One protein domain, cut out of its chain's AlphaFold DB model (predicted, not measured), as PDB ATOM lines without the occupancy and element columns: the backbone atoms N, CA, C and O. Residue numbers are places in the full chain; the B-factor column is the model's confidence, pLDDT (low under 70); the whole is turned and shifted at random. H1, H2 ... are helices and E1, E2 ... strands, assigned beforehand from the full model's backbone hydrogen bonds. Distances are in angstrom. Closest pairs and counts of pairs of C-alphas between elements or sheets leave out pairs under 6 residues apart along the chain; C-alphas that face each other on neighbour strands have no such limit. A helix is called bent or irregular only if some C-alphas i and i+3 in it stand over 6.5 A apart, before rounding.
ATOM      1  N   ALA A  25     -10.568  51.514 117.040       70.31
ATOM      2  CA  ALA A  25      -9.745  52.284 117.959       70.31
ATOM      3  C   ALA A  25      -9.614  53.708 117.405       70.31
ATOM      4  O   ALA A  25      -9.264  53.899 116.238       70.31
ATOM      5  N   ALA A  26      -9.946  54.705 118.224       79.25
ATOM      6  CA  ALA A  26      -9.765  56.090 117.835       79.25
ATOM      7  C   ALA A  26      -8.268  56.348 117.636       79.25
ATOM      8  O   ALA A  26      -7.467  56.147 118.546       79.25
ATOM      9  N   GLU A  27      -7.899  56.776 116.435       89.56
ATOM     10  CA  GLU A  27      -6.522  57.134 116.119       89.56
ATOM     11  C   GLU A  27      -6.080  58.330 116.978       89.56
ATOM     12  O   GLU A  27      -6.744  59.381 116.977       89.56
ATOM     13  N   SER A  28      -4.962  58.161 117.692       95.62
ATOM     14  CA  SER A  28      -4.376  59.195 118.546       95.62
ATOM     15  C   SER A  28      -3.915  60.407 117.738       95.62
ATOM     16  O   SER A  28      -3.679  60.343 116.528       95.62
ATOM     17  N   VAL A  29      -3.788  61.548 118.406       96.81
ATOM     18  CA  VAL A  29      -3.214  62.754 117.812       96.81
ATOM     19  C   VAL A  29      -1.747  62.522 117.453       96.81
ATOM     20  O   VAL A  29      -1.331  62.935 116.372       96.81
ATOM     21  N   LEU A  30      -0.994  61.808 118.295       97.69
ATOM     22  CA  LEU A  30       0.365  61.364 117.998       97.69
ATOM     23  C   LEU A  30       0.428  60.616 116.664       97.69
ATOM     24  O   LEU A  30       1.182  61.035 115.795       97.69
ATOM     25  N   ALA A  31      -0.391  59.581 116.459       96.44
ATOM     26  CA  ALA A  31      -0.375  58.802 115.217       96.44
ATOM     27  C   ALA A  31      -0.657  59.670 113.975       96.44
ATOM     28  O   ALA A  31      -0.005  59.509 112.945       96.44
ATOM     29  N   LYS A  32      -1.557  60.654 114.097       96.56
ATOM     30  CA  LYS A  32      -1.887  61.599 113.016       96.56
ATOM     31  C   LYS A  32      -0.762  62.578 112.694       96.56
ATOM     32  O   LYS A  32      -0.639  63.001 111.547       96.56
ATOM     33  N   LEU A  33      -0.008  63.008 113.704       97.12
ATOM     34  CA  LEU A  33       1.016  64.046 113.564       97.12
ATOM     35  C   LEU A  33       2.422  63.484 113.341       97.12
ATOM     36  O   LEU A  33       3.240  64.173 112.736       97.12
ATOM     37  N   LEU A  34       2.700  62.256 113.779       97.12
ATOM     38  CA  LEU A  34       4.013  61.617 113.673       97.12
ATOM     39  C   LEU A  34       4.611  61.676 112.253       97.12
ATOM     40  O   LEU A  34       5.774  62.053 112.140       97.12
ATOM     41  N   PRO A  35       3.853  61.444 111.157       97.12
ATOM     42  CA  PRO A  35       4.397  61.537 109.798       97.12
ATOM     43  C   PRO A  35       4.858  62.943 109.378       97.12
ATOM     44  O   PRO A  35       5.477  63.089 108.327       97.12
ATOM     45  N   SER A  36       4.504  63.982 110.141       96.50
ATOM     46  CA  SER A  36       4.863  65.380 109.862       96.50
ATOM     47  C   SER A  36       6.036  65.897 110.695       96.50
ATOM     48  O   SER A  36       6.395  67.063 110.554       96.50
ATOM     49  N   VAL A  37       6.614  65.055 111.554       97.00
ATOM     50  CA  VAL A  37       7.710  65.419 112.455       97.00
ATOM     51  C   VAL A  37       8.974  64.669 112.052       97.00
ATOM     52  O   VAL A  37       8.957  63.449 111.906       97.00
ATOM     53  N   LEU A  38      10.081  65.398 111.911       96.38
ATOM     54  CA  LEU A  38      11.413  64.807 111.839       96.38
ATOM     55  C   LEU A  38      11.934  64.618 113.265       96.38
ATOM     56  O   LEU A  38      11.876  65.536 114.078       96.38
ATOM     57  N   VAL A  39      12.431  63.427 113.588       96.94
ATOM     58  CA  VAL A  39      12.895  63.108 114.949       96.94
ATOM     59  C   VAL A  39      14.066  63.993 115.398       96.94
ATOM     60  O   VAL A  39      14.110  64.398 116.556       96.94
ATOM     61  N   GLU A  40      14.939  64.383 114.466       95.38
ATOM     62  CA  GLU A  40      16.058  65.309 114.690       95.38
ATOM     63  C   GLU A  40      15.606  66.737 115.053       95.38
ATOM     64  O   GLU A  40      16.346  67.468 115.706       95.38
ATOM     65  N   GLU A  41      14.383  67.139 114.678       93.81
ATOM     66  CA  GLU A  41      13.793  68.412 115.118       93.81
ATOM     67  C   GLU A  41      13.266  68.337 116.557       93.81
ATOM     68  O   GLU A  41      13.051  69.374 117.187       93.81
ATOM     69  N   LEU A  42      13.011  67.128 117.067       95.50
ATOM     70  CA  LEU A  42      12.508  66.905 118.417       95.50
ATOM     71  C   LEU A  42      13.645  66.694 119.418       95.50
ATOM     72  O   LEU A  42      13.625  67.326 120.470       95.50
ATOM     73  N   VAL A  43      14.588  65.798 119.117       95.31
ATOM     74  CA  VAL A  43      15.710  65.438 119.997       95.31
ATOM     75  C   VAL A  43      17.009  65.488 119.203       95.31
ATOM     76  O   VAL A  43      17.160  64.796 118.196       95.31
ATOM     77  N   GLU A  44      17.970  66.276 119.680       91.81
ATOM     78  CA  GLU A  44      19.284  66.371 119.050       91.81
ATOM     79  C   GLU A  44      20.010  65.017 119.085       91.81
ATOM     80  O   GLU A  44      20.132  64.367 120.124       91.81
ATOM     81  N   GLY A  45      20.500  64.577 117.926       92.94
ATOM     82  CA  GLY A  45      21.231  63.319 117.787       92.94
ATOM     83  C   GLY A  45      20.365  62.057 117.749       92.94
ATOM     84  O   GLY A  45      20.937  60.973 117.652       92.94
ATOM     85  N   ALA A  46      19.035  62.175 117.808       97.06
ATOM     86  CA  ALA A  46      18.124  61.088 117.463       97.06
ATOM     87  C   ALA A  46      18.023  60.929 115.937       97.06
ATOM     88  O   ALA A  46      18.101  61.914 115.203       97.06
ATOM     89  N   ASP A  47      17.813  59.704 115.458       97.56
ATOM     90  CA  ASP A  47      17.804  59.384 114.023       97.56
ATOM     91  C   ASP A  47      16.537  58.668 113.539       97.56
ATOM     92  O   ASP A  47      16.222  58.713 112.346       97.56
ATOM     93  N   ALA A  48      15.759  58.067 114.443       98.06
ATOM     94  CA  ALA A  48      14.494  57.433 114.098       98.06
ATOM     95  C   ALA A  48      13.452  57.494 115.222       98.06
ATOM     96  O   ALA A  48      13.768  57.508 116.411       98.06
ATOM     97  N   PHE A  49      12.179  57.449 114.828       98.38
ATOM     98  CA  PHE A  49      11.113  56.983 115.712       98.38
ATOM     99  C   PHE A  49      11.033  55.453 115.647       98.38
ATOM    100  O   PHE A  49      11.121  54.872 114.563       98.38
ATOM    101  N   GLY A  50      10.867  54.810 116.800       97.81
ATOM    102  CA  GLY A  50      10.749  53.361 116.929       97.81
ATOM    103  C   GLY A  50       9.299  52.889 117.015       97.81
ATOM    104  O   GLY A  50       8.411  53.391 116.321       97.81
ATOM    105  N   ALA A  51       9.050  51.887 117.859       97.19
ATOM    106  CA  ALA A  51       7.712  51.335 118.012       97.19
ATOM    107  C   ALA A  51       6.777  52.303 118.759       97.19
ATOM    108  O   ALA A  51       7.168  52.992 119.702       97.19
ATOM    109  N   MET A  52       5.504  52.320 118.360       96.81
ATOM    110  CA  MET A  52       4.441  52.923 119.166       96.81
ATOM    111  C   MET A  52       4.143  52.019 120.367       96.81
ATOM    112  O   MET A  52       4.072  50.797 120.225       96.81
ATOM    113  N   SER A  53       3.915  52.616 121.534       95.12
ATOM    114  CA  SER A  53       3.447  51.889 122.713       95.12
ATOM    115  C   SER A  53       2.061  51.288 122.462       95.12
ATOM    116  O   SER A  53       1.185  51.910 121.859       95.12
ATOM    117  N   ALA A  54       1.861  50.059 122.942       91.81
ATOM    118  CA  ALA A  54       0.577  49.367 122.863       91.81
ATOM    119  C   ALA A  54      -0.431  49.853 123.921       91.81
ATOM    120  O   ALA A  54      -1.628  49.614 123.778       91.81
ATOM    121  N   GLU A  55       0.047  50.505 124.984       92.62
ATOM    122  CA  GLU A  55      -0.773  50.877 126.144       92.62
ATOM    123  C   GLU A  55      -1.162  52.355 126.144       92.62
ATOM    124  O   GLU A  55      -2.265  52.706 126.565       92.62
ATOM    125  N   ILE A  56      -0.266  53.225 125.670       94.69
ATOM    126  CA  ILE A  56      -0.442  54.678 125.713       94.69
ATOM    127  C   ILE A  56      -0.032  55.332 124.387       94.69
ATOM    128  O   ILE A  56       0.794  54.778 123.663       94.69
ATOM    129  N   PRO A  57      -0.554  56.528 124.055       96.81
ATOM    130  CA  PRO A  57      -0.115  57.307 122.896       96.81
ATOM    131  C   PRO A  57       1.313  57.856 123.077       96.81
ATOM    132  O   PRO A  57       1.511  59.035 123.377       96.81
ATOM    133  N   ALA A  58       2.312  56.993 122.916       97.94
ATOM    134  CA  ALA A  58       3.732  57.326 122.947       97.94
ATOM    135  C   ALA A  58       4.494  56.520 121.884       97.94
ATOM    136  O   ALA A  58       4.069  55.425 121.513       97.94
ATOM    137  N   VAL A  59       5.618  57.050 121.407       98.50
ATOM    138  CA  VAL A  59       6.510  56.414 120.428       98.50
ATOM    139  C   VAL A  59       7.942  56.431 120.937       98.50
ATOM    140  O   VAL A  59       8.353  57.386 121.591       98.50
ATOM    141  N   GLU A  60       8.705  55.387 120.655       98.44
ATOM    142  CA  GLU A  60      10.129  55.361 120.977       98.44
ATOM    143  C   GLU A  60      10.902  56.413 120.173       98.44
ATOM    144  O   GLU A  60      10.644  56.618 118.984       98.44
ATOM    145  N   VAL A  61      11.879  57.048 120.814       98.44
ATOM    146  CA  VAL A  61      12.895  57.881 120.163       98.44
ATOM    147  C   VAL A  61      14.196  57.095 120.161       98.44
ATOM    148  O   VAL A  61      14.626  56.616 121.214       98.44
ATOM    149  N   LEU A  62      14.800  56.933 118.987       98.31
ATOM    150  CA  LEU A  62      15.968  56.088 118.780       98.31
ATOM    151  C   LEU A  62      17.196  56.899 118.364       98.31
ATOM    152  O   LEU A  62      17.086  57.948 117.726       98.31
ATOM    153  N   LYS A  63      18.361  56.352 118.706       97.69
ATOM    154  CA  LYS A  63      19.670  56.729 118.183       97.69
ATOM    155  C   LYS A  63      20.465  55.463 117.901       97.69
ATOM    156  O   LYS A  63      20.603  54.624 118.788       97.69
ATOM    157  N   ASP A  64      20.962  55.303 116.680       97.25
ATOM    158  CA  ASP A  64      21.713  54.128 116.229       97.25
ATOM    159  C   ASP A  64      20.965  52.798 116.488       97.25
ATOM    160  O   ASP A  64      21.560  51.742 116.710       97.25
ATOM    161  N   GLY A  65      19.626  52.841 116.466       96.50
ATOM    162  CA  GLY A  65      18.749  51.701 116.760       96.50
ATOM    163  C   GLY A  65      18.542  51.389 118.248       96.50
ATOM    164  O   GLY A  65      17.785  50.472 118.566       96.50
ATOM    165  N   GLU A  66      19.160  52.140 119.161       97.19
ATOM    166  CA  GLU A  66      18.920  52.059 120.603       97.19
ATOM    167  C   GLU A  66      17.883  53.100 121.035       97.19
ATOM    168  O   GLU A  66      17.912  54.250 120.594       97.19
ATOM    169  N   ARG A  67      16.945  52.713 121.909       97.56
ATOM    170  CA  ARG A  67      15.955  53.647 122.451       97.56
ATOM    171  C   ARG A  67      16.612  54.567 123.471       97.56
ATOM    172  O   ARG A  67      17.092  54.107 124.499       97.56
ATOM    173  N   ILE A  68      16.527  55.866 123.217       96.88
ATOM    174  CA  ILE A  68      17.022  56.917 124.115       96.88
ATOM    175  C   ILE A  68      15.897  57.641 124.864       96.88
ATOM    176  O   ILE A  68      16.163  58.456 125.743       96.88
ATOM    177  N   GLY A  69      14.636  57.349 124.535       97.06
ATOM    178  CA  GLY A  69      13.489  57.893 125.248       97.06
ATOM    179  C   GLY A  69      12.149  57.599 124.583       97.06
ATOM    180  O   GLY A  69      12.035  56.752 123.691       97.06
ATOM    181  N   TRP A  70      11.135  58.343 125.014       98.19
ATOM    182  CA  TRP A  70       9.761  58.275 124.524       98.19
ATOM    183  C   TRP A  70       9.249  59.657 124.148       98.19
ATOM    184  O   TRP A  70       9.409  60.605 124.910       98.19
ATOM    185  N   ALA A  71       8.562  59.762 123.015       98.38
ATOM    186  CA  ALA A  71       7.876  60.966 122.581       98.38
ATOM    187  C   ALA A  71       6.355  60.801 122.626       98.38
ATOM    188  O   ALA A  71       5.812  59.746 122.297       98.38
ATOM    189  N   PHE A  72       5.649  61.862 123.001       98.38
ATOM    190  CA  PHE A  72       4.189  61.902 123.022       98.38
ATOM    191  C   PHE A  72       3.664  63.292 122.654       98.38
ATOM    192  O   PHE A  72       4.397  64.276 122.721       98.38
ATOM    193  N   VAL A  73       2.383  63.393 122.281       98.25
ATOM    194  CA  VAL A  73       1.721  64.683 122.029       98.25
ATOM    195  C   VAL A  73       0.816  65.035 123.206       98.25
ATOM    196  O   VAL A  73      -0.056  64.263 123.588       98.25
ATOM    197  N   THR A  74       0.982  66.232 123.768       97.06
ATOM    198  CA  THR A  74       0.268  66.676 124.981       97.06
ATOM    199  C   THR A  74      -1.258  66.596 124.868       97.06
ATOM    200  O   THR A  74      -1.934  66.238 125.833       97.06
ATOM    201  N   SER A  75      -1.806  66.860 123.679       96.94
ATOM    202  CA  SER A  75      -3.250  66.825 123.415       96.94
ATOM    203  C   SER A  75      -3.881  65.429 123.447       96.94
ATOM    204  O   SER A  75      -5.105  65.337 123.447       96.94
ATOM    205  N   ASP A  76      -3.084  64.354 123.442       97.12
ATOM    206  CA  ASP A  76      -3.596  62.996 123.679       97.12
ATOM    207  C   ASP A  76      -3.939  62.748 125.157       97.12
ATOM    208  O   ASP A  76      -4.718  61.848 125.464       97.12
ATOM    209  N   TYR A  77      -3.385  63.550 126.072       96.31
ATOM    210  CA  TYR A  77      -3.499  63.341 127.518       96.31
ATOM    211  C   TYR A  77      -4.368  64.395 128.199       96.31
ATOM    212  O   TYR A  77      -5.113  64.088 129.128       96.31
ATOM    213  N   VAL A  78      -4.278  65.647 127.753       96.19
ATOM    214  CA  VAL A  78      -5.002  66.775 128.347       96.19
ATOM    215  C   VAL A  78      -5.529  67.712 127.268       96.19
ATOM    216  O   VAL A  78      -4.981  67.798 126.173       96.19
ATOM    217  N   SER A  79      -6.594  68.457 127.575       95.81
ATOM    218  CA  SER A  79      -7.063  69.514 126.674       95.81
ATOM    219  C   SER A  79      -6.019  70.625 126.580       95.81
ATOM    220  O   SER A  79      -5.642  71.216 127.590       95.81
ATOM    221  N   THR A  80      -5.587  70.932 125.359       96.25
ATOM    222  CA  THR A  80      -4.621  71.999 125.060       96.25
ATOM    223  C   THR A  80      -5.241  73.129 124.241       96.25
ATOM    224  O   THR A  80      -4.558  73.801 123.469       96.25
ATOM    225  N   THR A  81      -6.556  73.325 124.356       95.88
ATOM    226  CA  THR A  81      -7.280  74.385 123.649       95.88
ATOM    227  C   THR A  81      -6.711  75.767 123.989       95.88
ATOM    228  O   THR A  81      -6.717  76.172 125.149       95.88
ATOM    229  N   GLY A  82      -6.238  76.485 122.966       92.81
ATOM    230  CA  GLY A  82      -5.715  77.849 123.078       92.81
ATOM    231  C   GLY A  82      -6.782  78.935 122.913       92.81
ATOM    232  O   GLY A  82      -7.983  78.655 122.851       92.81
ATOM    233  N   TYR A  83      -6.350  80.194 122.775       91.81
ATOM    234  CA  TYR A  83      -7.253  81.344 122.608       91.81
ATOM    235  C   TYR A  83      -8.048  81.289 121.302       91.81
ATOM    236  O   TYR A  83      -9.140  81.846 121.210       91.81
ATOM    237  N   SER A  84      -7.520  80.591 120.296       93.12
ATOM    238  CA  SER A  84      -8.220  80.326 119.037       93.12
ATOM    239  C   SER A  84      -9.414  79.371 119.170       93.12
ATOM    240  O   SER A  84     -10.156  79.191 118.203       93.12
ATOM    241  N   GLY A  85      -9.579  78.710 120.321       95.00
ATOM    242  CA  GLY A  85     -10.534  77.616 120.497       95.00
ATOM    243  C   GLY A  85     -10.092  76.302 119.843       95.00
ATOM    244  O   GLY A  85     -10.852  75.334 119.857       95.00
ATOM    245  N   LYS A  86      -8.874  76.239 119.284       94.94
ATOM    246  CA  LYS A  86      -8.273  75.022 118.720       94.94
ATOM    247  C   LYS A  86      -7.139  74.507 119.617       94.94
ATOM    248  O   LYS A  86      -6.515  75.312 120.312       94.94
ATOM    249  N   PRO A  87      -6.847  73.197 119.604       96.25
ATOM    250  CA  PRO A  87      -5.722  72.648 120.353       96.25
ATOM    251  C   PRO A  87      -4.367  73.200 119.892       96.25
ATOM    252  O   PRO A  87      -4.145  73.439 118.702       96.25
ATOM    253  N   ILE A  88      -3.451  73.338 120.849       95.44
ATOM    254  CA  ILE A  88      -2.020  73.538 120.627       95.44
ATOM    255  C   ILE A  88      -1.354  72.168 120.777       95.44
ATOM    256  O   ILE A  88      -1.375  71.572 121.855       95.44
ATOM    257  N   HIS A  89      -0.813  71.635 119.688       97.00
ATOM    258  CA  HIS A  89      -0.170  70.328 119.661       97.00
ATOM    259  C   HIS A  89       1.333  70.492 119.862       97.00
ATOM    260  O   HIS A  89       2.041  70.966 118.968       97.00
ATOM    261  N   THR A  90       1.800  70.068 121.030       96.38
ATOM    262  CA  THR A  90       3.218  70.037 121.381       96.38
ATOM    263  C   THR A  90       3.639  68.586 121.539       96.38
ATOM    264  O   THR A  90       2.995  67.840 122.280       96.38
ATOM    265  N   MET A  91       4.693  68.192 120.836       98.00
ATOM    266  CA  MET A  91       5.354  66.912 121.035       98.00
ATOM    267  C   MET A  91       6.463  67.087 122.069       98.00
ATOM    268  O   MET A  91       7.208  68.063 122.019       98.00
ATOM    269  N   VAL A  92       6.533  66.173 123.026       97.88
ATOM    270  CA  VAL A  92       7.508  66.185 124.120       97.88
ATOM    271  C   VAL A  92       8.217  64.845 124.117       97.88
ATOM    272  O   VAL A  92       7.544  63.816 124.082       97.88
ATOM    273  N   ALA A  93       9.545  64.868 124.163       98.00
ATOM    274  CA  ALA A  93      10.378  63.699 124.386       98.00
ATOM    275  C   ALA A  93      10.876  63.674 125.834       98.00
ATOM    276  O   ALA A  93      11.350  64.689 126.352       98.00
ATOM    277  N   LEU A  94      10.773  62.510 126.470       97.12
ATOM    278  CA  LEU A  94      11.328  62.221 127.786       97.12
ATOM    279  C   LEU A  94      12.390  61.129 127.668       97.12
ATOM    280  O   LEU A  94      12.161  60.138 126.973       97.12
ATOM    281  N   ASP A  95      13.515  61.293 128.358       95.25
ATOM    282  CA  ASP A  95      14.480  60.209 128.551       95.25
ATOM    283  C   ASP A  95      13.958  59.167 129.567       95.25
ATOM    284  O   ASP A  95      12.915  59.346 130.209       95.25
ATOM    285  N   ASP A  96      14.693  58.067 129.744       91.81
ATOM    286  CA  ASP A  96      14.329  57.005 130.694       91.81
ATOM    287  C   ASP A  96      14.433  57.448 132.178       91.81
ATOM    288  O   ASP A  96      13.942  56.753 133.070       91.81
ATOM    289  N   ALA A  97      15.015  58.622 132.460       94.44
ATOM    290  CA  ALA A  97      15.015  59.276 133.772       94.44
ATOM    291  C   ALA A  97      13.853  60.283 133.943       94.44
ATOM    292  O   ALA A  97      13.782  60.975 134.963       94.44
ATOM    293  N   ALA A  98      12.927  60.337 132.979       92.62
ATOM    294  CA  ALA A  98      11.801  61.268 132.903       92.62
ATOM    295  C   ALA A  98      12.204  62.753 132.808       92.62
ATOM    296  O   ALA A  98      11.425  63.640 133.167       92.62
ATOM    297  N   GLN A  99      13.404  63.037 132.304       94.62
ATOM    298  CA  GLN A  99      13.852  64.384 131.969       94.62
ATOM    299  C   GLN A  99      13.398  64.757 130.561       94.62
ATOM    300  O   GLN A  99      13.323  63.910 129.674       94.62
ATOM    301  N   VAL A 100      13.105  66.039 130.339       95.88
ATOM    302  CA  VAL A 100      12.683  66.531 129.024       95.88
ATOM    303  C   VAL A 100      13.885  66.594 128.086       95.88
ATOM    304  O   VAL A 100      14.677  67.530 128.156       95.88
ATOM    305  N   ALA A 101      13.970  65.616 127.187       94.94
ATOM    306  CA  ALA A 101      15.001  65.519 126.156       94.94
ATOM    307  C   ALA A 101      14.701  66.399 124.929       94.94
ATOM    308  O   ALA A 101      15.589  66.672 124.130       94.94
ATOM    309  N   GLY A 102      13.450  66.839 124.759       95.62
ATOM    310  CA  GLY A 102      13.049  67.613 123.590       95.62
ATOM    311  C   GLY A 102      11.614  68.114 123.658       95.62
ATOM    312  O   GLY A 102      10.737  67.446 124.209       95.62
ATOM    313  N   VAL A 103      11.356  69.292 123.089       96.56
ATOM    314  CA  VAL A 103      10.003  69.849 122.961       96.56
ATOM    315  C   VAL A 103       9.848  70.502 121.597       96.56
ATOM    316  O   VAL A 103      10.596  71.410 121.244       96.56
ATOM    317  N   LEU A 104       8.821  70.089 120.857       95.25
ATOM    318  CA  LEU A 104       8.515  70.611 119.533       95.25
ATOM    319  C   LEU A 104       7.070  71.104 119.462       95.25
ATOM    320  O   LEU A 104       6.119  70.365 119.727       95.25
ATOM    321  N   LEU A 105       6.886  72.357 119.047       94.31
ATOM    322  CA  LEU A 105       5.570  72.885 118.693       94.31
ATOM    323  C   LEU A 105       5.191  72.386 117.293       94.31
ATOM    324  O   LEU A 105       5.627  72.948 116.292       94.31
ATOM    325  N   VAL A 106       4.378  71.331 117.228       95.19
ATOM    326  CA  VAL A 106       4.049  70.640 115.970       95.19
ATOM    327  C   VAL A 106       2.970  71.383 115.189       95.19
ATOM    328  O   VAL A 106       3.053  71.530 113.972       95.19
ATOM    329  N   LYS A 107       1.918  71.845 115.874       94.06
ATOM    330  CA  LYS A 107       0.790  72.520 115.219       94.06
ATOM    331  C   LYS A 107       0.028  73.412 116.186       94.06
ATOM    332  O   LYS A 107      -0.328  72.994 117.281       94.06
ATOM    333  N   HIS A 108      -0.300  74.622 115.749       93.81
ATOM    334  CA  HIS A 108      -1.146  75.543 116.503       93.81
ATOM    335  C   HIS A 108      -1.922  76.470 115.552       93.81
ATOM    336  O   HIS A 108      -1.731  76.455 114.336       93.81
ATOM    337  N   SER A 109      -2.852  77.257 116.092       93.44
ATOM    338  CA  SER A 109      -3.631  78.249 115.327       93.44
ATOM    339  C   SER A 109      -3.783  79.573 116.079       93.44
ATOM    340  O   SER A 109      -4.757  80.298 115.890       93.44
ATOM    341  N   GLU A 110      -2.823  79.877 116.951       92.12
ATOM    342  CA  GLU A 110      -2.883  81.039 117.838       92.12
ATOM    343  C   GLU A 110      -2.703  82.360 117.064       92.12
ATOM    344  O   GLU A 110      -1.634  82.580 116.486       92.12
ATOM    345  N   PRO A 111      -3.702  83.270 117.064       85.50
ATOM    346  CA  PRO A 111      -3.687  84.463 116.217       85.50
ATOM    347  C   PRO A 111      -2.506  85.398 116.491       85.50
ATOM    348  O   PRO A 111      -1.924  85.938 115.554       85.50
ATOM    349  N   ILE A 112      -2.121  85.562 117.765       82.50
ATOM    350  CA  ILE A 112      -0.987  86.417 118.152       82.50
ATOM    351  C   ILE A 112       0.332  85.915 117.564       82.50
ATOM    352  O   ILE A 112       1.177  86.711 117.159       82.50
ATOM    353  N   VAL A 113       0.485  84.595 117.469       82.50
ATOM    354  CA  VAL A 113       1.689  83.979 116.925       82.50
ATOM    355  C   VAL A 113       1.705  84.122 115.408       82.50
ATOM    356  O   VAL A 113       2.698  84.569 114.855       82.50
ATOM    357  N   LEU A 114       0.586  83.834 114.740       79.50
ATOM    358  CA  LEU A 114       0.511  83.863 113.276       79.50
ATOM    359  C   LEU A 114       0.708  85.260 112.669       79.50
ATOM    360  O   LEU A 114       1.142  85.369 111.525       79.50
ATOM    361  N   ILE A 115       0.372  86.321 113.407       78.94
ATOM    362  CA  ILE A 115       0.433  87.702 112.905       78.94
ATOM    363  C   ILE A 115       1.687  88.435 113.408       78.94
ATOM    364  O   ILE A 115       2.209  89.298 112.704       78.94
ATOM    365  N   GLY A 116       2.162  88.132 114.623       74.06
ATOM    366  CA  GLY A 116       3.108  88.997 115.338       74.06
ATOM    367  C   GLY A 116       4.459  88.385 115.713       74.06
ATOM    368  O   GLY A 116       5.389  89.143 115.987       74.06
ATOM    369  N   ILE A 117       4.605  87.054 115.739       81.94
ATOM    370  CA  ILE A 117       5.840  86.390 116.190       81.94
ATOM    371  C   ILE A 117       6.330  85.427 115.099       81.94
ATOM    372  O   ILE A 117       5.607  84.503 114.744       81.94
ATOM    373  N   PRO A 118       7.563  85.583 114.578       84.94
ATOM    374  CA  PRO A 118       8.126  84.621 113.635       84.94
ATOM    375  C   PRO A 118       8.132  83.193 114.201       84.94
ATOM    376  O   PRO A 118       8.569  82.993 115.336       84.94
ATOM    377  N   ASP A 119       7.737  82.206 113.391       81.19
ATOM    378  CA  ASP A 119       7.672  80.783 113.777       81.19
ATOM    379  C   ASP A 119       8.984  80.283 114.408       81.19
ATOM    380  O   ASP A 119       8.985  79.683 115.479       81.19
ATOM    381  N   ALA A 120      10.124  80.657 113.820       83.81
ATOM    382  CA  ALA A 120      11.445  80.314 114.343       83.81
ATOM    383  C   ALA A 120      11.686  80.815 115.780       83.81
ATOM    384  O   ALA A 120      12.314  80.120 116.575       83.81
ATOM    385  N   LYS A 121      11.164  81.997 116.151       85.81
ATOM    386  CA  LYS A 121      11.280  82.505 117.529       85.81
ATOM    387  C   LYS A 121      10.426  81.700 118.500       85.81
ATOM    388  O   LYS A 121      10.849  81.487 119.630       85.81
ATOM    389  N   MET A 122       9.245  81.256 118.071       85.06
ATOM    390  CA  MET A 122       8.400  80.392 118.894       85.06
ATOM    391  C   MET A 122       9.026  79.019 119.088       85.06
ATOM    392  O   MET A 122       9.090  78.547 120.218       85.06
ATOM    393  N   LYS A 123       9.534  78.407 118.015       83.12
ATOM    394  CA  LYS A 123      10.242  77.125 118.096       83.12
ATOM    395  C   LYS A 123      11.455  77.208 119.018       83.12
ATOM    396  O   LYS A 123      11.589  76.366 119.895       83.12
ATOM    397  N   ALA A 124      12.258  78.269 118.910       84.25
ATOM    398  CA  ALA A 124      13.388  78.495 119.810       84.25
ATOM    399  C   ALA A 124      12.957  78.658 121.281       84.25
ATOM    400  O   ALA A 124      13.581  78.096 122.175       84.25
ATOM    401  N   LEU A 125      11.871  79.396 121.546       86.38
ATOM    402  CA  LEU A 125      11.335  79.542 122.903       86.38
ATOM    403  C   LEU A 125      10.890  78.196 123.488       86.38
ATOM    404  O   LEU A 125      11.123  77.934 124.662       86.38
ATOM    405  N   VAL A 126      10.234  77.368 122.676       84.00
ATOM    406  CA  VAL A 126       9.742  76.049 123.086       84.00
ATOM    407  C   VAL A 126      10.898  75.074 123.308       84.00
ATOM    408  O   VAL A 126      10.887  74.363 124.307       84.00
ATOM    409  N   ALA A 127      11.920  75.092 122.450       81.75
ATOM    410  CA  ALA A 127      13.110  74.256 122.595       81.75
ATOM    411  C   ALA A 127      13.847  74.503 123.927       81.75
ATOM    412  O   ALA A 127      14.328  73.554 124.537       81.75
ATOM    413  N   ASN A 128      13.838  75.736 124.452       84.25
ATOM    414  CA  ASN A 128      14.417  76.065 125.766       84.25
ATOM    415  C   ASN A 128      13.714  75.389 126.966       84.25
ATOM    416  O   ASN A 128      14.165  75.546 128.098       84.25
ATOM    417  N   LEU A 129      12.588  74.696 126.757       83.00
ATOM    418  CA  LEU A 129      11.939  73.879 127.790       83.00
ATOM    419  C   LEU A 129      12.579  72.492 127.935       83.00
ATOM    420  O   LEU A 129      12.281  71.794 128.904       83.00
TER     421      LEU A 129
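AT A GLANCE: This is residues 25 to 129 of the 133 residues of an uncharacterized protein of Halocynthiibacter arcticus (UniProt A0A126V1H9). A single strongly twisted sheet of five strands curves partly round two short helices, H1 and H2, while H4 packs beside its edge strand E5 and H3 lies off the sheet. The 105 printed residues run H1 H2 E1 E2 E3 E4 E5 H3 H4, a mixed class of helices and strands. The sheet, E1 E2 E3 E4 E5, is a meander, each strand the antiparallel neighbour of the one before. The whole is compact, with a radius of gyration of the C-alphas of 13.9 A and spans of 41 by 33 by 24 A.

HOW THE PARTS SIT: H1, residues 29 to 36, is on the sheet of E1, residues 48 to 52, E2, 59 to 63, E3, 66 to 73, E4, 89 to 94, and E5, 100 to 107; its closest C-alphas to E3 are Leu 30 and Val 73, 5.4 A. H2, residues 39 to 42, is on it at a height of 5.3 A, closest to E5 at C-alphas Leu 42 and Gly 102, 5.2 A. Four hairpins follow, with these pairs within hydrogen-bond range: E1 and E2, N 50 and O 60, 2.8 A; E2 and E3, N 61 and O 69, 2.9 A; E3 and E4, N 72 and O 92, 2.9 A; E4 and E5, N 91 and O 104, 2.8 A. H3, residues 111 to 116, is not on the sheet. H4, residues 119 to 127, is on it, over none of its strands; C-alphas Val 103 and Ala 127 come closest, 5.4 A. H3 and H4 are close but not clearly touching, C-alphas Val 113 and Asp 119 being closest at 7.5 A. Every O i to N i+4 pair is within hydrogen-bond range in H3 and H4, 2 of 4 in H1; H2 is too short for one.

IN THESE COORDINATES: H1 begins at C-alpha 29, (-3.214, 62.754, 117.812), and is irregular, C-alphas 32 and 35 being 7.1 A apart. E3 is 21.4 A long, E5 19.2 A, E4 16.2 A. H4, 12.2 A long, ends at C-alpha 127, (13.110, 74.256, 122.595).

THE WHOLE: The C-alphas of Glu 66 and Ile 115 are the farthest apart, 40.9 A. The printed part has no cut. The link E3 to E4, 15 residues, is long. No printed residue is under 70 in pLDDT.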